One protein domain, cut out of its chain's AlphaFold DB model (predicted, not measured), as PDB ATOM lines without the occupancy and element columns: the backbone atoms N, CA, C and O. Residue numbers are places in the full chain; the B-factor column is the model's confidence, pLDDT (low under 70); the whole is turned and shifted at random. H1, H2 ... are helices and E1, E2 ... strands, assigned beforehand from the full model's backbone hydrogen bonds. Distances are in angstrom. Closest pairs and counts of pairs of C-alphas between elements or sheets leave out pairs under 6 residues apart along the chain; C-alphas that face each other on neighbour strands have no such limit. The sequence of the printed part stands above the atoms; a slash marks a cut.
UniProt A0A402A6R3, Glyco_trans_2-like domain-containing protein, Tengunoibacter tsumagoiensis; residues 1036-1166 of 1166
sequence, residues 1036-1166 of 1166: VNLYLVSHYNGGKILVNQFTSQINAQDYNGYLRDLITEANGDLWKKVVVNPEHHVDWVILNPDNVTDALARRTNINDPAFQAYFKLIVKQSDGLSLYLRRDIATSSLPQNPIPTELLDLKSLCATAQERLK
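AT A GLANCE: This is residues 1036 to 1166 of the 1166 residues of the protein "Glyco_trans_2-like domain-containing protein" of Tengunoibacter tsumagoiensis (UniProt A0A402A6R3). A small twisted sheet of four short strands has helix H1 over one face and short helices and loops round its borders, while residues 1153 to 1166, of which 1153 to 1165 belong to H7, stick out from this body as an arm. A long loop, residues 1057 to 1076, adds a short parallel pairing beside edge strand E1. The printed part has 131 residues with seven named helices and four named strands, in the order H1 E1 H2 H3 E2 H4 H5 E3 E4 H6 H7; the sheet is mixed, E1 E2 E4 E3, and the class is mixed, helices and strands. The whole is compact, with a radius of gyration of the C-alphas of 15.5 A and spans of 47 by 34 by 25 A.

IN THESE COORDINATES: The strands are E1, residues 1049 to 1051; E2, 1092 to 1095; E4, 1130 to 1134, 13.5 A long; and E3, 1119 to 1124, 13.8 A. H1, residues 1036 to 1043, begins at C-alpha 1036 (25.056, 42.413, -5.609). The other helices are H2, 1053 to 1056; H3, 1077 to 1084, 11.3 A; H4, 1103 to 1107; H5, 1113 to 1118; H6, 1135 to 1138; and H7, 1149 to 1165, 24.0 A, ending at C-alpha 1165 (0.239, 50.993, -2.892).

HOW THE PARTS SIT: E1 and E2 are parallel at 9 degrees, with N 1050 and O 1092 2.9 A apart. E2 and E4 are antiparallel at 155 degrees, with N 1132 and O 1093 2.8 A apart. E3 and E4 form an antiparallel hairpin at 151 degrees, with N 1120 and O 1133 2.8 A apart. E1, H2 H3, E2 is a strand-helix-strand unit, two parallel neighbours with helices between, and E2, H4 H5, E3 a split one, with E4 between its strands; both crossovers are right-handed. H1 is on the sheet at a height of 9.8 A, over E4 and only just E3, with 3 C-alphas; it runs along the strands, at 20 degrees to E4 on the local plane. Its closest C-alphas to E3 are Val 1036 and Val 1123, 6.1 A. H6 is on the same face, at a height of 7.6 A. H2, H3, H4 and H5 only graze the sheet. H3 and H4 only just touch, with 3 pairs of C-alphas within 8 A, the closest Val 1083 and Leu 1104, 6.8 A. H5 and H6 only just touch, also with 3 pairs, the closest Tyr 1118 and Arg 1135, 5.6 A. H7 is not on the sheet. H1, H5 and H7 have every O i to N i+4 pair within hydrogen-bond range, H3 has 3 of 4, H4 has 0 of 1 but 1 of 2 O i to N i+3 pairs, and H2 and H6 are too short for an i+4 pair.

THE WHOLE: The two C-alphas farthest apart, Ala 1114 and Arg 1164, are 48.5 A apart. The printed part has no cut. The link from H2 to H3, 20 residues, is long. Mean pLDDT of the printed part is 79.2; residues 1100 to 1101, 1138 to 1140 and 1149 to 1166 are under 70.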
ATOM      1  N   VAL A1036      24.293  43.383  -4.810       84.69
ATOM      2  CA  VAL A1036      25.056  42.413  -5.609       84.69
ATOM      3  C   VAL A1036      24.914  42.688  -7.109       84.69
ATOM      4  O   VAL A1036      25.923  42.761  -7.810       84.69
ATOM      5  N   ASN A1037      23.689  42.895  -7.602       81.50
ATOM      6  CA  ASN A1037      23.426  43.142  -9.021       81.50
ATOM      7  C   ASN A1037      24.025  44.488  -9.469       81.50
ATOM      8  O   ASN A1037      24.753  44.552 -10.456       81.50
ATOM      9  N   LEU A1038      23.831  45.555  -8.684       81.75
ATOM     10  CA  LEU A1038      24.421  46.875  -8.961       81.75
ATOM     11  C   LEU A1038      25.957  46.849  -8.971       81.75
ATOM     12  O   LEU A1038      26.592  47.565  -9.753       81.75
ATOM     13  N   TYR A1039      26.566  46.016  -8.122       87.31
ATOM     14  CA  TYR A1039      28.011  45.824  -8.134       87.31
ATOM     15  C   TYR A1039      28.479  45.162  -9.431       87.31
ATOM     16  O   TYR A1039      29.436  45.637 -10.041       87.31
ATOM     17  N   LEU A1040      27.783  44.118  -9.892       87.75
ATOM     18  CA  LEU A1040      28.076  43.483 -11.179       87.75
ATOM     19  C   LEU A1040      27.917  44.475 -12.338       87.75
ATOM     20  O   LEU A1040      28.817  44.578 -13.159       87.75
ATOM     21  N   VAL A1041      26.856  45.283 -12.370       85.88
ATOM     22  CA  VAL A1041      26.660  46.314 -13.413       85.88
ATOM     23  C   VAL A1041      27.858  47.264 -13.516       85.88
ATOM     24  O   VAL A1041      28.297  47.614 -14.611       85.88
ATOM     25  N   SER A1042      28.398  47.680 -12.372       86.38
ATOM     26  CA  SER A1042      29.487  48.656 -12.313       86.38
ATOM     27  C   SER A1042      30.875  48.041 -12.511       86.38
ATOM     28  O   SER A1042      31.732  48.705 -13.090       86.38
ATOM     29  N   HIS A1043      31.104  46.795 -12.084       88.31
ATOM     30  CA  HIS A1043      32.452  46.215 -11.986       88.31
ATOM     31  C   HIS A1043      32.675  44.932 -12.797       88.31
ATOM     32  O   HIS A1043      33.819  44.488 -12.916       88.31
ATOM     33  N   TYR A1044      31.632  44.319 -13.359       88.06
ATOM     34  CA  TYR A1044      31.780  43.103 -14.156       88.06
ATOM     35  C   TYR A1044      32.496  43.406 -15.477       88.06
ATOM     36  O   TYR A1044      32.076  44.256 -16.263       88.06
ATOM     37  N   ASN A1045      33.592  42.692 -15.731       84.38
ATOM     38  CA  ASN A1045      34.417  42.806 -16.936       84.38
ATOM     39  C   ASN A1045      34.514  41.484 -17.714       84.38
ATOM     40  O   ASN A1045      35.434  41.303 -18.513       84.38
ATOM     41  N   GLY A1046      33.568  40.570 -17.481       83.62
ATOM     42  CA  GLY A1046      33.599  39.197 -17.972       83.62
ATOM     43  C   GLY A1046      34.008  38.190 -16.892       83.62
ATOM     44  O   GLY A1046      34.203  38.529 -15.723       83.62
ATOM     45  N   GLY A1047      34.126  36.929 -17.305       87.00
ATOM     46  CA  GLY A1047      34.434  35.810 -16.416       87.00
ATOM     47  C   GLY A1047      33.195  35.024 -15.999       87.00
ATOM     48  O   GLY A1047      32.074  35.517 -16.031       87.00
ATOM     49  N   LYS A1048      33.380  33.759 -15.631       91.94
ATOM     50  CA  LYS A1048      32.251  32.873 -15.327       91.94
ATOM     51  C   LYS A1048      31.720  33.123 -13.922       91.94
ATOM     52  O   LYS A1048      32.502  33.263 -12.981       91.94
ATOM     53  N   ILE A1049      30.398  33.126 -13.786       92.19
ATOM     54  CA  ILE A1049      29.683  33.333 -12.528       92.19
ATOM     55  C   ILE A1049      28.995  32.022 -12.142       92.19
ATOM     56  O   ILE A1049      28.143  31.525 -12.877       92.19
ATOM     57  N   LEU A1050      29.348  31.469 -10.982       91.75
ATOM     58  CA  LEU A1050      28.613  30.366 -10.366       91.75
ATOM     59  C   LEU A1050      27.504  30.925  -9.484       91.75
ATOM     60  O   LEU A1050      27.787  31.657  -8.534       91.75
ATOM     61  N   VAL A1051      26.257  30.573  -9.779       89.56
ATOM     62  CA  VAL A1051      25.113  31.107  -9.041       89.56
ATOM     63  C   VAL A1051      23.936  30.144  -9.014       89.56
ATOM     64  O   VAL A1051      23.632  29.496 -10.013       89.56
ATOM     65  N   ASN A1052      23.257  30.076  -7.869       84.06
ATOM     66  CA  ASN A1052      21.958  29.423  -7.778       84.06
ATOM     67  C   ASN A1052      20.870  30.381  -8.259       84.06
ATOM     68  O   ASN A1052      20.543  31.359  -7.585       84.06
ATOM     69  N   GLN A1053      20.296  30.090  -9.426       78.38
ATOM     70  CA  GLN A1053      19.337  30.999 -10.049       78.38
ATOM     71  C   GLN A1053      18.056  31.152  -9.219       78.38
ATOM     72  O   GLN A1053      17.418  32.201  -9.272       78.38
ATOM     73  N   PHE A1054      17.659  30.109  -8.480       72.75
ATOM     74  CA  PHE A1054      16.420  30.113  -7.705       72.75
ATOM     75  C   PHE A1054      16.471  31.110  -6.547       72.75
ATOM     76  O   PHE A1054      15.496  31.811  -6.299       72.75
ATOM     77  N   THR A1055      17.602  31.171  -5.838       71.25
ATOM     78  CA  THR A1055      17.748  31.992  -4.628       71.25
ATOM     79  C   THR A1055      18.322  33.375  -4.895       71.25
ATOM     80  O   THR A1055      18.077  34.273  -4.096       71.25
ATOM     81  N   SER A1056      19.081  33.563  -5.979       71.38
ATOM     82  CA  SER A1056      19.763  34.833  -6.246       71.38
ATOM     83  C   SER A1056      18.997  35.786  -7.168       71.38
ATOM     84  O   SER A1056      19.285  36.976  -7.133       71.38
ATOM     85  N   GLN A1057      18.112  35.274  -8.042       72.06
ATOM     86  CA  GLN A1057      17.354  36.049  -9.046       72.06
ATOM     87  C   GLN A1057      18.199  37.055  -9.862       72.06
ATOM     88  O   GLN A1057      17.771  38.165 -10.168       72.06
ATOM     89  N   ILE A1058      19.429  36.676 -10.234       76.31
ATOM     90  CA  ILE A1058      20.332  37.558 -10.995       76.31
ATOM     91  C   ILE A1058      20.066  37.433 -12.493       76.31
ATOM     92  O   ILE A1058      19.997  36.327 -13.040       76.31
ATOM     93  N   ASN A1059      19.982  38.584 -13.164       77.31
ATOM     94  CA  ASN A1059      19.630  38.688 -14.573       77.31
ATOM     95  C   ASN A1059      20.819  39.177 -15.406       77.31
ATOM     96  O   ASN A1059      21.265  40.313 -15.272       77.31
ATOM     97  N   ALA A1060      21.291  38.347 -16.344       78.19
ATOM     98  CA  ALA A1060      22.425  38.691 -17.214       78.19
ATOM     99  C   ALA A1060      22.215  39.973 -18.036       78.19
ATOM    100  O   ALA A1060      23.178  40.651 -18.387       78.19
ATOM    101  N   GLN A1061      20.958  40.312 -18.346       76.00
ATOM    102  CA  GLN A1061      20.636  41.531 -19.089       76.00
ATOM    103  C   GLN A1061      21.010  42.804 -18.322       76.00
ATOM    104  O   GLN A1061      21.385  43.781 -18.964       76.00
ATOM    105  N   ASP A1062      20.940  42.785 -16.989       77.06
ATOM    106  CA  ASP A1062      21.076  43.986 -16.164       77.06
ATOM    107  C   ASP A1062      22.511  44.526 -16.196       77.06
ATOM    108  O   ASP A1062      22.728  45.720 -16.390       77.06
ATOM    109  N   TYR A1063      23.503  43.638 -16.100       78.31
ATOM    110  CA  TYR A1063      24.931  43.974 -16.171       78.31
ATOM    111  C   TYR A1063      25.536  43.760 -17.567       78.31
ATOM    112  O   TYR A1063      26.755  43.674 -17.719       78.31
ATOM    113  N   ASN A1064      24.686  43.676 -18.601       75.25
ATOM    114  CA  ASN A1064      25.080  43.464 -19.998       75.25
ATOM    115  C   ASN A1064      25.978  42.221 -20.213       75.25
ATOM    116  O   ASN A1064      26.809  42.195 -21.122       75.25
ATOM    117  N   GLY A1065      25.810  41.197 -19.375       79.06
ATOM    118  CA  GLY A1065      26.499  39.916 -19.487       79.06
ATOM    119  C   GLY A1065      25.795  38.940 -20.427       79.06
ATOM    120  O   GLY A1065      24.663  39.155 -20.869       79.06
ATOM    121  N   TYR A1066      26.465  37.825 -20.716       86.69
ATOM    122  CA  TYR A1066      25.888  36.732 -21.489       86.69
ATOM    123  C   TYR A1066      25.415  35.608 -20.570       86.69
ATOM    124  O   TYR A1066      26.067  35.264 -19.587       86.69
ATOM    125  N   LEU A1067      24.310  34.960 -20.937       88.38
ATOM    126  CA  LEU A1067      23.816  33.782 -20.215       88.38
ATOM    127  C   LEU A1067      24.820  32.615 -20.252       88.38
ATOM    128  O   LEU A1067      24.814  31.779 -19.356       88.38
ATOM    129  N   ARG A1068      25.716  32.565 -21.248       89.06
ATOM    130  CA  ARG A1068      26.801  31.568 -21.315       89.06
ATOM    131  C   ARG A1068      27.860  31.701 -20.217       89.06
ATOM    132  O   ARG A1068      28.592  30.741 -19.981       89.06
ATOM    133  N   ASP A1069      27.945  32.871 -19.590       90.38
ATOM    134  CA  ASP A1069      28.890  33.135 -18.505       90.38
ATOM    135  C   ASP A1069      28.308  32.712 -17.150       90.38
ATOM    136  O   ASP A1069      29.057  32.487 -16.201       90.38
ATOM    137  N   LEU A1070      26.984  32.548 -17.067       90.00
ATOM    138  CA  LEU A1070      26.298  32.028 -15.892       90.00
ATOM    139  C   LEU A1070      26.319  30.499 -15.910       90.00
ATOM    140  O   LEU A1070      25.797  29.856 -16.823       90.00
ATOM    141  N   ILE A1071      26.902  29.916 -14.870       90.19
ATOM    142  CA  ILE A1071      26.781  28.497 -14.562       90.19
ATOM    143  C   ILE A1071      25.736  28.384 -13.455       90.19
ATOM    144  O   ILE A1071      25.929  28.946 -12.382       90.19
ATOM    145  N   THR A1072      24.640  27.684 -13.748       87.25
ATOM    146  CA  THR A1072      23.449  27.488 -12.895       87.25
ATOM    147  C   THR A1072      23.042  26.014 -12.875       87.25
ATOM    148  O   THR A1072      23.560  25.215 -13.661       87.25
ATOM    149  N   GLU A1073      22.066  25.637 -12.047       80.25
ATOM    150  CA  GLU A1073      21.530  24.269 -11.968       80.25
ATOM    151  C   GLU A1073      21.090  23.713 -13.334       80.25
ATOM    152  O   GLU A1073      21.226  22.515 -13.605       80.25
ATOM    153  N   ALA A1074      20.624  24.588 -14.232       77.19
ATOM    154  CA  ALA A1074      20.184  24.240 -15.584       77.19
ATOM    155  C   ALA A1074      21.314  23.688 -16.481       77.19
ATOM    156  O   ALA A1074      21.047  23.052 -17.504       77.19
ATOM    157  N   ASN A1075      22.581  23.879 -16.098       84.31
ATOM    158  CA  ASN A1075      23.738  23.347 -16.820       84.31
ATOM    159  C   ASN A1075      24.082  21.891 -16.448       84.31
ATOM    160  O   ASN A1075      25.073  21.343 -16.939       84.31
ATOM    161  N   GLY A1076      23.276  21.245 -15.596       80.31
ATOM    162  CA  GLY A1076      23.321  19.802 -15.352       80.31
ATOM    163  C   GLY A1076      24.672  19.314 -14.826       80.31
ATOM    164  O   GLY A1076      25.106  19.684 -13.736       80.31
ATOM    165  N   ASP A1077      25.353  18.453 -15.581       81.31
ATOM    166  CA  ASP A1077      26.630  17.871 -15.149       81.31
ATOM    167  C   ASP A1077      27.772  18.889 -15.078       81.31
ATOM    168  O   ASP A1077      28.696  18.704 -14.285       81.31
ATOM    169  N   LEU A1078      27.709  19.976 -15.859       86.38
ATOM    170  CA  LEU A1078      28.661  21.076 -15.717       86.38
ATOM    171  C   LEU A1078      28.511  21.715 -14.334       86.38
ATOM    172  O   LEU A1078      29.496  21.834 -13.616       86.38
ATOM    173  N   TRP A1079      27.282  22.035 -13.925       86.75
ATOM    174  CA  TRP A1079      26.996  22.578 -12.597       86.75
ATOM    175  C   TRP A1079      27.485  21.652 -11.483       86.75
ATOM    176  O   TRP A1079      28.243  22.077 -10.617       86.75
ATOM    177  N   LYS A1080      27.157  20.353 -11.549       85.06
ATOM    178  CA  LYS A1080      27.606  19.370 -10.543       85.06
ATOM    179  C   LYS A1080      29.130  19.315 -10.398       85.06
ATOM    180  O   LYS A1080      29.609  19.130  -9.286       85.06
ATOM    181  N   LYS A1081      29.883  19.454 -11.498       85.75
ATOM    182  CA  LYS A1081      31.355  19.487 -11.473       85.75
ATOM    183  C   LYS A1081      31.884  20.783 -10.864       85.75
ATOM    184  O   LYS A1081      32.785  20.742 -10.035       85.75
ATOM    185  N   VAL A1082      31.313  21.916 -11.267       88.94
ATOM    186  CA  VAL A1082      31.790  23.248 -10.877       88.94
ATOM    187  C   VAL A1082      31.498  23.550  -9.410       88.94
ATOM    188  O   VAL A1082      32.336  24.144  -8.747       88.94
ATOM    189  N   VAL A1083      30.361  23.098  -8.877       87.75
ATOM    190  CA  VAL A1083      29.999  23.306  -7.463       87.75
ATOM    191  C   VAL A1083      30.987  22.643  -6.498       87.75
ATOM    192  O   VAL A1083      31.179  23.145  -5.397       87.75
ATOM    193  N   VAL A1084      31.610  21.525  -6.887       84.69
ATOM    194  CA  VAL A1084      32.562  20.806  -6.022       84.69
ATOM    195  C   VAL A1084      33.912  21.526  -5.951       84.69
ATOM    196  O   VAL A1084      34.460  21.630  -4.863       84.69
ATOM    197  N   ASN A1085      34.409  22.041  -7.083       83.44
ATOM    198  CA  ASN A1085      35.709  22.721  -7.196       83.44
ATOM    199  C   ASN A1085      35.567  24.055  -7.967       83.44
ATOM    200  O   ASN A1085      35.990  24.151  -9.129       83.44
ATOM    201  N   PRO A1086      34.918  25.081  -7.388       87.38
ATOM    202  CA  PRO A1086      34.633  26.336  -8.087       87.38
ATOM    203  C   PRO A1086      35.900  27.102  -8.503       87.38
ATOM    204  O   PRO A1086      35.918  27.745  -9.554       87.38
ATOM    205  N   GLU A1087      36.984  26.993  -7.736       83.62
ATOM    206  CA  GLU A1087      38.249  27.716  -7.924       83.62
ATOM    207  C   GLU A1087      38.931  27.465  -9.277       83.62
ATOM    208  O   GLU A1087      39.668  28.321  -9.768       83.62
ATOM    209  N   HIS A1088      38.660  26.323  -9.911       84.12
ATOM    210  CA  HIS A1088      39.236  25.951 -11.205       84.12
ATOM    211  C   HIS A1088      38.352  26.303 -12.406       84.12
ATOM    212  O   HIS A1088      38.750  26.092 -13.555       84.12
ATOM    213  N   HIS A1089      37.139  26.796 -12.164       86.69
ATOM    214  CA  HIS A1089      36.107  26.861 -13.192       86.69
ATOM    215  C   HIS A1089      35.413  28.213 -13.310       86.69
ATOM    216  O   HIS A1089      34.905  28.512 -14.396       86.69
ATOM    217  N   VAL A1090      35.379  29.004 -12.235       91.88
ATOM    218  CA  VAL A1090      34.683  30.293 -12.205       91.88
ATOM    219  C   VAL A1090      35.527  31.402 -11.598       91.88
ATOM    220  O   VAL A1090      36.502  31.167 -10.883       91.88
ATOM    221  N   ASP A1091      35.141  32.628 -11.923       91.38
ATOM    222  CA  ASP A1091      35.788  33.854 -11.466       91.38
ATOM    223  C   ASP A1091      34.959  34.511 -10.354       91.38
ATOM    224  O   ASP A1091      35.510  35.062  -9.400       91.38
ATOM    225  N   TRP A1092      33.633  34.375 -10.432       91.81
ATOM    226  CA  TRP A1092      32.671  34.929  -9.485       91.81
ATOM    227  C   TRP A1092      31.807  33.818  -8.883       91.81
ATOM    228  O   TRP A1092      31.421  32.876  -9.577       91.81
ATOM    229  N   VAL A1093      31.456  33.946  -7.602       91.75
ATOM    230  CA  VAL A1093      30.531  33.029  -6.920       91.75
ATOM    231  C   VAL A1093      29.485  33.834  -6.162       91.75
ATOM    232  O   VAL A1093      29.824  34.749  -5.411       91.75
ATOM    233  N   ILE A1094      28.217  33.479  -6.345       90.25
ATOM    234  CA  ILE A1094      27.082  34.131  -5.696       90.25
ATOM    235  C   ILE A1094      26.262  33.071  -4.985       90.25
ATOM    236  O   ILE A1094      25.707  32.184  -5.629       90.25
ATOM    237  N   LEU A1095      26.186  33.164  -3.662       88.94
ATOM    238  CA  LEU A1095      25.450  32.208  -2.838       88.94
ATOM    239  C   LEU A1095      24.864  32.900  -1.606       88.94
ATOM    240  O   LEU A1095      25.418  33.897  -1.132       88.94
ATOM    241  N   ASN A1096      23.756  32.375  -1.081       86.56
ATOM    242  CA  ASN A1096      23.181  32.820   0.187       86.56
ATOM    243  C   ASN A1096      23.475  31.781   1.290       86.56
ATOM    244  O   ASN A1096      22.780  30.768   1.363       86.56
ATOM    245  N   PRO A1097      24.492  32.000   2.152       80.31
ATOM    246  CA  PRO A1097      24.892  31.030   3.175       80.31
ATOM    247  C   PRO A1097      23.822  30.818   4.249       80.31
ATOM    248  O   PRO A1097      23.765  29.758   4.868       80.31
ATOM    249  N   ASP A1098      22.993  31.841   4.466       78.38
ATOM    250  CA  ASP A1098      21.986  31.887   5.522       78.38
ATOM    251  C   ASP A1098      20.660  31.237   5.061       78.38
ATOM    252  O   ASP A1098      19.754  31.010   5.867       78.38
ATOM    253  N   ASN A1099      20.544  30.879   3.772       75.00
ATOM    254  CA  ASN A1099      19.357  30.261   3.192       75.00
ATOM    255  C   ASN A1099      19.516  28.741   3.000       75.00
ATOM    256  O   ASN A1099      20.202  28.263   2.097       75.00
ATOM    257  N   VAL A1100      18.781  27.964   3.797       68.69
ATOM    258  CA  VAL A1100      18.765  26.490   3.739       68.69
ATOM    259  C   VAL A1100      18.224  25.907   2.428       68.69
ATOM    260  O   VAL A1100      18.491  24.739   2.133       68.69
ATOM    261  N   THR A1101      17.473  26.679   1.634       69.94
ATOM    262  CA  THR A1101      16.997  26.233   0.314       69.94
ATOM    263  C   THR A1101      18.022  26.464  -0.794       69.94
ATOM    264  O   THR A1101      17.869  25.906  -1.879       69.94
ATOM    265  N   ASP A1102      19.108  27.195  -0.528       75.38
ATOM    266  CA  ASP A1102      20.160  27.426  -1.510       75.38
ATOM    267  C   ASP A1102      20.988  26.142  -1.735       75.38
ATOM    268  O   ASP A1102      21.730  25.657  -0.874       75.38
ATOM    269  N   ALA A1103      20.841  25.541  -2.919       76.06
ATOM    270  CA  ALA A1103      21.547  24.328  -3.315       76.06
ATOM    271  C   ALA A1103      23.069  24.518  -3.406       76.06
ATOM    272  O   ALA A1103      23.807  23.567  -3.130       76.06
ATOM    273  N   LEU A1104      23.535  25.721  -3.755       83.81
ATOM    274  CA  LEU A1104      24.952  26.058  -3.831       83.81
ATOM    275  C   LEU A1104      25.543  26.226  -2.427       83.81
ATOM    276  O   LEU A1104      26.612  25.677  -2.155       83.81
ATOM    277  N   ALA A1105      24.819  26.884  -1.516       82.31
ATOM    278  CA  ALA A1105      25.239  27.035  -0.120       82.31
ATOM    279  C   ALA A1105      25.302  25.693   0.631       82.31
ATOM    280  O   ALA A1105      26.222  25.461   1.410       82.31
ATOM    281  N   ARG A1106      24.382  24.758   0.348       80.19
ATOM    282  CA  ARG A1106      24.415  23.399   0.931       80.19
ATOM    283  C   ARG A1106      25.637  22.577   0.516       80.19
ATOM    284  O   ARG A1106      25.986  21.623   1.208       80.19
ATOM    285  N   ARG A1107      26.235  22.884  -0.636       78.88
ATOM    286  CA  ARG A1107      27.323  22.098  -1.241       78.88
ATOM    287  C   ARG A1107      28.686  22.779  -1.153       78.88
ATOM    288  O   ARG A1107      29.691  22.088  -1.256       78.88
ATOM    289  N   THR A1108      28.714  24.091  -0.935       79.00
ATOM    290  CA  THR A1108      29.938  24.896  -0.861       79.00
ATOM    291  C   THR A1108      30.143  25.379   0.567       79.00
ATOM    292  O   THR A1108      29.378  26.202   1.065       79.00
ATOM    293  N   ASN A1109      31.187  24.895   1.239       79.25
ATOM    294  CA  ASN A1109      31.516  25.369   2.579       79.25
ATOM    295  C   ASN A1109      32.352  26.656   2.499       79.25
ATOM    296  O   ASN A1109      33.562  26.607   2.295       79.25
ATOM    297  N   ILE A1110      31.724  27.814   2.713       82.06
ATOM    298  CA  ILE A1110      32.417  29.119   2.705       82.06
ATOM    299  C   ILE A1110      33.462  29.284   3.823       82.06
ATOM    300  O   ILE A1110      34.303  30.185   3.759       82.06
ATOM    301  N   ASN A1111      33.411  28.436   4.853       81.19
ATOM    302  CA  ASN A1111      34.387  28.413   5.942       81.19
ATOM    303  C   ASN A1111      35.566  27.471   5.656       81.19
ATOM    304  O   ASN A1111      36.466  27.365   6.486       81.19
ATOM    305  N   ASP A1112      35.571  26.784   4.511       83.12
ATOM    306  CA  ASP A1112      36.706  25.977   4.077       83.12
ATOM    307  C   ASP A1112      37.921  26.887   3.796       83.12
ATOM    308  O   ASP A1112      37.810  27.830   2.998       83.12
ATOM    309  N   PRO A1113      39.092  26.628   4.414       81.88
ATOM    310  CA  PRO A1113      40.324  27.351   4.119       81.88
ATOM    311  C   PRO A1113      40.671  27.395   2.626       81.88
ATOM    312  O   PRO A1113      41.217  28.398   2.168       81.88
ATOM    313  N   ALA A1114      40.334  26.349   1.859       81.25
ATOM    314  CA  ALA A1114      40.547  26.324   0.416       81.25
ATOM    315  C   ALA A1114      39.703  27.397  -0.288       81.25
ATOM    316  O   ALA A1114      40.242  28.228  -1.019       81.25
ATOM    317  N   PHE A1115      38.401  27.466  -0.002       85.75
ATOM    318  CA  PHE A1115      37.516  28.474  -0.593       85.75
ATOM    319  C   PHE A1115      37.975  29.899  -0.249       85.75
ATOM    320  O   PHE A1115      38.067  30.758  -1.126       85.75
ATOM    321  N   GLN A1116      38.340  30.147   1.013       86.50
ATOM    322  CA  GLN A1116      38.806  31.464   1.460       86.50
ATOM    323  C   GLN A1116      40.169  31.862   0.882       86.50
ATOM    324  O   GLN A1116      40.443  33.059   0.750       86.50
ATOM    325  N   ALA A1117      41.023  30.892   0.538       85.94
ATOM    326  CA  ALA A1117      42.300  31.141  -0.120       85.94
ATOM    327  C   ALA A1117      42.120  31.623  -1.567       85.94
ATOM    328  O   ALA A1117      42.887  32.474  -2.017       85.94
ATOM    329  N   TYR A1118      41.096  31.134  -2.273       88.38
ATOM    330  CA  TYR A1118      40.856  31.471  -3.678       88.38
ATOM    331  C   TYR A1118      39.849  32.599  -3.888       88.38
ATOM    332  O   TYR A1118      40.007  33.362  -4.836       88.38
ATOM    333  N   PHE A1119      38.863  32.763  -3.008       91.25
ATOM    334  CA  PHE A1119      37.803  33.759  -3.158       91.25
ATOM    335  C   PHE A1119      37.828  34.809  -2.039       91.25
ATOM    336  O   PHE A1119      38.187  34.545  -0.890       91.25
ATOM    337  N   LYS A1120      37.459  36.045  -2.385       90.50
ATOM    338  CA  LYS A1120      37.306  37.180  -1.468       90.50
ATOM    339  C   LYS A1120      35.868  37.678  -1.528       90.50
ATOM    340  O   LYS A1120      35.341  37.895  -2.614       90.50
ATOM    341  N   LEU A1121      35.254  37.886  -0.364       91.00
ATOM    342  CA  LEU A1121      33.941  38.520  -0.254       91.00
ATOM    343  C   LEU A1121      34.031  39.986  -0.701       91.00
ATOM    344  O   LEU A1121      34.892  40.724  -0.217       91.00
ATOM    345  N   ILE A1122      33.141  40.391  -1.606       91.25
ATOM    346  CA  ILE A1122      33.107  41.741  -2.181       91.25
ATOM    347  C   ILE A1122      31.870  42.510  -1.718       91.25
ATOM    348  O   ILE A1122      31.992  43.636  -1.244       91.25
ATOM    349  N   VAL A1123      30.691  41.890  -1.814       89.56
ATOM    350  CA  VAL A1123      29.414  42.484  -1.392       89.56
ATOM    351  C   VAL A1123      28.627  41.463  -0.582       89.56
ATOM    352  O   VAL A1123      28.552  40.300  -0.967       89.56
ATOM    353  N   LYS A1124      28.017  41.904   0.522       87.56
ATOM    354  CA  LYS A1124      27.018  41.137   1.273       87.56
ATOM    355  C   LYS A1124      25.747  41.972   1.415       87.56
ATOM    356  O   LYS A1124      25.811  43.124   1.836       87.56
ATOM    357  N   GLN A1125      24.616  41.386   1.050       82.69
ATOM    358  CA  GLN A1125      23.285  41.976   1.143       82.69
ATOM    359  C   GLN A1125      22.651  41.705   2.515       82.69
ATOM    360  O   GLN A1125      23.065  40.806   3.252       82.69
ATOM    361  N   SER A1126      21.639  42.498   2.873       74.81
ATOM    362  CA  SER A1126      20.919  42.400   4.149       74.81
ATOM    363  C   SER A1126      20.109  41.111   4.325       74.81
ATOM    364  O   SER A1126      19.805  40.746   5.454       74.81
ATOM    365  N   ASP A1127      19.765  40.425   3.234       70.69
ATOM    366  CA  ASP A1127      19.048  39.139   3.213       70.69
ATOM    367  C   ASP A1127      19.981  37.909   3.206       70.69
ATOM    368  O   ASP A1127      19.521  36.774   3.070       70.69
ATOM    369  N   GLY A1128      21.295  38.129   3.342       78.50
ATOM    370  CA  GLY A1128      22.316  37.082   3.380       78.50
ATOM    371  C   GLY A1128      23.001  36.797   2.038       78.50
ATOM    372  O   GLY A1128      24.082  36.197   2.037       78.50
ATOM    373  N   LEU A1129      22.465  37.268   0.903       85.38
ATOM    374  CA  LEU A1129      23.071  37.027  -0.412       85.38
ATOM    375  C   LEU A1129      24.468  37.661  -0.497       85.38
ATOM    376  O   LEU A1129      24.665  38.833  -0.169       85.38
ATOM    377  N   SER A1130      25.465  36.876  -0.906       89.44
ATOM    378  CA  SER A1130      26.876  37.274  -0.860       89.44
ATOM    379  C   SER A1130      27.571  37.046  -2.205       89.44
ATOM    380  O   SER A1130      27.448  35.973  -2.794       89.44
ATOM    381  N   LEU A1131      28.325  38.049  -2.669       90.94
ATOM    382  CA  LEU A1131      29.132  38.029  -3.892       90.94
ATOM    383  C   LEU A1131      30.614  37.861  -3.551       90.94
ATOM    384  O   LEU A1131      31.203  38.693  -2.853       90.94
ATOM    385  N   TYR A1132      31.226  36.828  -4.114       91.50
ATOM    386  CA  TYR A1132      32.641  36.515  -3.980       91.50
ATOM    387  C   TYR A1132      33.349  36.615  -5.335       91.50
ATOM    388  O   TYR A1132      32.798  36.213  -6.359       91.50
ATOM    389  N   LEU A1133      34.585  37.115  -5.330       92.00
ATOM    390  CA  LEU A1133      35.448  37.232  -6.508       92.00
ATOM    391  C   LEU A1133      36.774  36.510  -6.266       92.00
ATOM    392  O   LEU A1133      37.323  36.563  -5.159       92.00
ATOM    393  N   ARG A1134      37.307  35.857  -7.300       90.12
ATOM    394  CA  ARG A1134      38.601  35.175  -7.237       90.12
ATOM    395  C   ARG A1134      39.736  36.164  -6.940       90.12
ATOM    396  O   ARG A1134      39.800  37.261  -7.497       90.12
ATOM    397  N   ARG A1135      40.618  35.814  -6.000       87.25
ATOM    398  CA  ARG A1135      41.596  36.737  -5.398       87.25
ATOM    399  C   ARG A1135      42.653  37.255  -6.369       87.25
ATOM    400  O   ARG A1135      43.052  38.406  -6.234       87.25
ATOM    401  N   ASP A1136      43.077  36.435  -7.325       81.19
ATOM    402  CA  ASP A1136      43.999  36.801  -8.411       81.19
ATOM    403  C   ASP A1136      43.432  37.914  -9.307       81.19
ATOM    404  O   ASP A1136      44.168  38.784  -9.773       81.19
ATOM    405  N   ILE A1137      42.111  37.931  -9.493       80.06
ATOM    406  CA  ILE A1137      41.399  38.973 -10.240       80.06
ATOM    407  C   ILE A1137      41.112  40.176  -9.338       80.06
ATOM    408  O   ILE A1137      41.290  41.318  -9.760       80.06
ATOM    409  N   ALA A1138      40.742  39.947  -8.075       68.38
ATOM    410  CA  ALA A1138      40.425  41.004  -7.110       68.38
ATOM    411  C   ALA A1138      41.602  41.954  -6.801       68.38
ATOM    412  O   ALA A1138      41.386  43.029  -6.242       68.38
ATOM    413  N   THR A1139      42.841  41.569  -7.128       60.53
ATOM    414  CA  THR A1139      44.035  42.427  -7.028       60.53
ATOM    415  C   THR A1139      44.235  43.371  -8.219       60.53
ATOM    416  O   THR A1139      45.059  44.279  -8.134       60.53
ATOM    417  N   SER A1140      43.493  43.185  -9.314       63.47
ATOM    418  CA  SER A1140      43.472  44.094 -10.469       63.47
ATOM    419  C   SER A1140      42.399  45.180 -10.298       63.47
ATOM    420  O   SER A1140      41.377  44.956  -9.650       63.47
ATOM    421  N   SER A1141      42.615  46.379 -10.852       72.56
ATOM    422  CA  SER A1141      41.597  47.437 -10.838       72.56
ATOM    423  C   SER A1141      40.438  47.054 -11.766       72.56
ATOM    424  O   SER A1141      40.560  47.178 -12.987       72.56
ATOM    425  N   LEU A1142      39.333  46.575 -11.192       81.06
ATOM    426  CA  LEU A1142      38.080  46.343 -11.916       81.06
ATOM    427  C   LEU A1142      37.575  47.652 -12.551       81.06
ATOM    428  O   LEU A1142      37.842  48.732 -12.010       81.06
ATOM    429  N   PRO A1143      36.852  47.587 -13.684       80.88
ATOM    430  CA  PRO A1143      36.262  48.778 -14.281       80.88
ATOM    431  C   PRO A1143      35.242  49.423 -13.337       80.88
ATOM    432  O   PRO A1143      34.677  48.771 -12.464       80.88
ATOM    433  N   GLN A1144      35.008  50.717 -13.541       82.25
ATOM    434  CA  GLN A1144      33.932  51.472 -12.900       82.25
ATOM    435  C   GLN A1144      33.006  51.993 -13.992       82.25
ATOM    436  O   GLN A1144      33.106  53.137 -14.437       82.25
ATOM    437  N   ASN A1145      32.140  51.111 -14.477       80.88
ATOM    438  CA  ASN A1145      31.145  51.463 -15.472       80.88
ATOM    439  C   ASN A1145      30.034  52.302 -14.818       80.88
ATOM    440  O   ASN A1145      29.590  51.976 -13.711       80.88
ATOM    441  N   PRO A1146      29.558  53.368 -15.483       79.75
ATOM    442  CA  PRO A1146      28.394  54.098 -15.010       79.75
ATOM    443  C   PRO A1146      27.169  53.178 -15.031       79.75
ATOM    444  O   PRO A1146      26.932  52.466 -16.006       79.75
ATOM    445  N   ILE A1147      26.386  53.205 -13.953       75.94
ATOM    446  CA  ILE A1147      25.135  52.445 -13.866       75.94
ATOM    447  C   ILE A1147      24.140  53.055 -14.869       75.94
ATOM    448  O   ILE A1147      23.921  54.269 -14.815       75.94
ATOM    449  N   PRO A1148      23.535  52.262 -15.776       70.94
ATOM    450  CA  PRO A1148      22.556  52.767 -16.730       70.94
ATOM    451  C   PRO A1148      21.383  53.455 -16.025       70.94
ATOM    452  O   PRO A1148      20.819  52.911 -15.072       70.94
ATOM    453  N   THR A1149      20.981  54.626 -16.522       66.94
ATOM    454  CA  THR A1149      19.835  55.385 -15.992       66.94
ATOM    455  C   THR A1149      18.544  54.575 -16.035       66.94
ATOM    456  O   THR A1149      17.801  54.589 -15.067       66.94
ATOM    457  N   GLU A1150      18.344  53.757 -17.069       64.69
ATOM    458  CA  GLU A1150      17.185  52.862 -17.208       64.69
ATOM    459  C   GLU A1150      17.021  51.910 -16.009       64.69
ATOM    460  O   GLU A1150      15.909  51.678 -15.538       64.69
ATOM    461  N   LEU A1151      18.129  51.388 -15.466       64.88
ATOM    462  CA  LEU A1151      18.126  50.467 -14.323       64.88
ATOM    463  C   LEU A1151      17.778  51.188 -13.008       64.88
ATOM    464  O   LEU A1151      17.155  50.615 -12.113       64.88
ATOM    465  N   LEU A1152      18.159  52.465 -12.910       64.06
ATOM    466  CA  LEU A1152      17.800  53.355 -11.806       64.06
ATOM    467  C   LEU A1152      16.338  53.823 -11.915       64.06
ATOM    468  O   LEU A1152      15.645  53.906 -10.901       64.06
ATOM    469  N   ASP A1153      15.843  54.045 -13.130       60.97
ATOM    470  CA  ASP A1153      14.457  54.423 -13.403       60.97
ATOM    471  C   ASP A1153      13.500  53.253 -13.128       60.97
ATOM    472  O   ASP A1153      12.449  53.452 -12.527       60.97
ATOM    473  N   LEU A1154      13.880  52.010 -13.441       60.81
ATOM    474  CA  LEU A1154      13.125  50.799 -13.074       60.81
ATOM    475  C   LEU A1154      13.023  50.605 -11.553       60.81
ATOM    476  O   LEU A1154      11.949  50.287 -11.038       60.81
ATOM    477  N   LYS A1155      14.112  50.881 -10.820       58.56
ATOM    478  CA  LYS A1155      14.086  50.965  -9.351       58.56
ATOM    479  C   LYS A1155      13.089  52.025  -8.889       58.56
ATOM    480  O   LYS A1155      12.331  51.774  -7.956       58.56
ATOM    481  N   SER A1156      13.071  53.186  -9.545       54.81
ATOM    482  CA  SER A1156      12.109  54.242  -9.235       54.81
ATOM    483  C   SER A1156      10.673  53.805  -9.542       54.81
ATOM    484  O   SER A1156       9.796  54.072  -8.732       54.81
ATOM    485  N   LEU A1157      10.416  53.063 -10.624       59.44
ATOM    486  CA  LEU A1157       9.083  52.576 -10.991       59.44
ATOM    487  C   LEU A1157       8.532  51.580  -9.962       59.44
ATOM    488  O   LEU A1157       7.419  51.788  -9.476       59.44
ATOM    489  N   CYS A1158       9.308  50.569  -9.552       62.47
ATOM    490  CA  CYS A1158       8.850  49.617  -8.530       62.47
ATOM    491  C   CYS A1158       8.790  50.243  -7.120       62.47
ATOM    492  O   CYS A1158       7.870  49.945  -6.357       62.47
ATOM    493  N   ALA A1159       9.688  51.180  -6.782       55.97
ATOM    494  CA  ALA A1159       9.633  51.911  -5.510       55.97
ATOM    495  C   ALA A1159       8.456  52.906  -5.437       55.97
ATOM    496  O   ALA A1159       7.752  52.960  -4.431       55.97
ATOM    497  N   THR A1160       8.191  53.653  -6.516       53.06
ATOM    498  CA  THR A1160       7.072  54.613  -6.607       53.06
ATOM    499  C   THR A1160       5.730  53.883  -6.627       53.06
ATOM    500  O   THR A1160       4.757  54.356  -6.041       53.06
ATOM    501  N   ALA A1161       5.654  52.708  -7.263       51.75
ATOM    502  CA  ALA A1161       4.474  51.850  -7.200       51.75
ATOM    503  C   ALA A1161       4.226  51.331  -5.776       51.75
ATOM    504  O   ALA A1161       3.092  51.374  -5.306       51.75
ATOM    505  N   GLN A1162       5.277  50.927  -5.050       49.72
ATOM    506  CA  GLN A1162       5.171  50.557  -3.635       49.72
ATOM    507  C   GLN A1162       4.731  51.721  -2.733       49.72
ATOM    508  O   GLN A1162       3.975  51.484  -1.797       49.72
ATOM    509  N   GLU A1163       5.161  52.958  -2.997       49.53
ATOM    510  CA  GLU A1163       4.676  54.149  -2.277       49.53
ATOM    511  C   GLU A1163       3.227  54.515  -2.615       49.53
ATOM    512  O   GLU A1163       2.525  55.010  -1.745       49.53
ATOM    513  N   ARG A1164       2.758  54.257  -3.842       45.91
ATOM    514  CA  ARG A1164       1.345  54.447  -4.223       45.91
ATOM    515  C   ARG A1164       0.418  53.342  -3.703       45.91
ATOM    516  O   ARG A1164      -0.789  53.557  -3.641       45.91
ATOM    517  N   LEU A1165       0.963  52.157  -3.421       43.31
ATOM    518  CA  LEU A1165       0.239  50.993  -2.892       43.31
ATOM    519  C   LEU A1165       0.174  50.963  -1.354       43.31
ATOM    520  O   LEU A1165      -0.699  50.282  -0.811       43.31
ATOM    521  N   LYS A1166       1.105  51.642  -0.671       40.31
ATOM    522  CA  LYS A1166       1.064  51.923   0.774       40.31
ATOM    523  C   LYS A1166       0.140  53.099   1.060       40.31
ATOM    524  O   LYS A1166      -0.500  53.052   2.134       40.31
TER     525      LYS A1166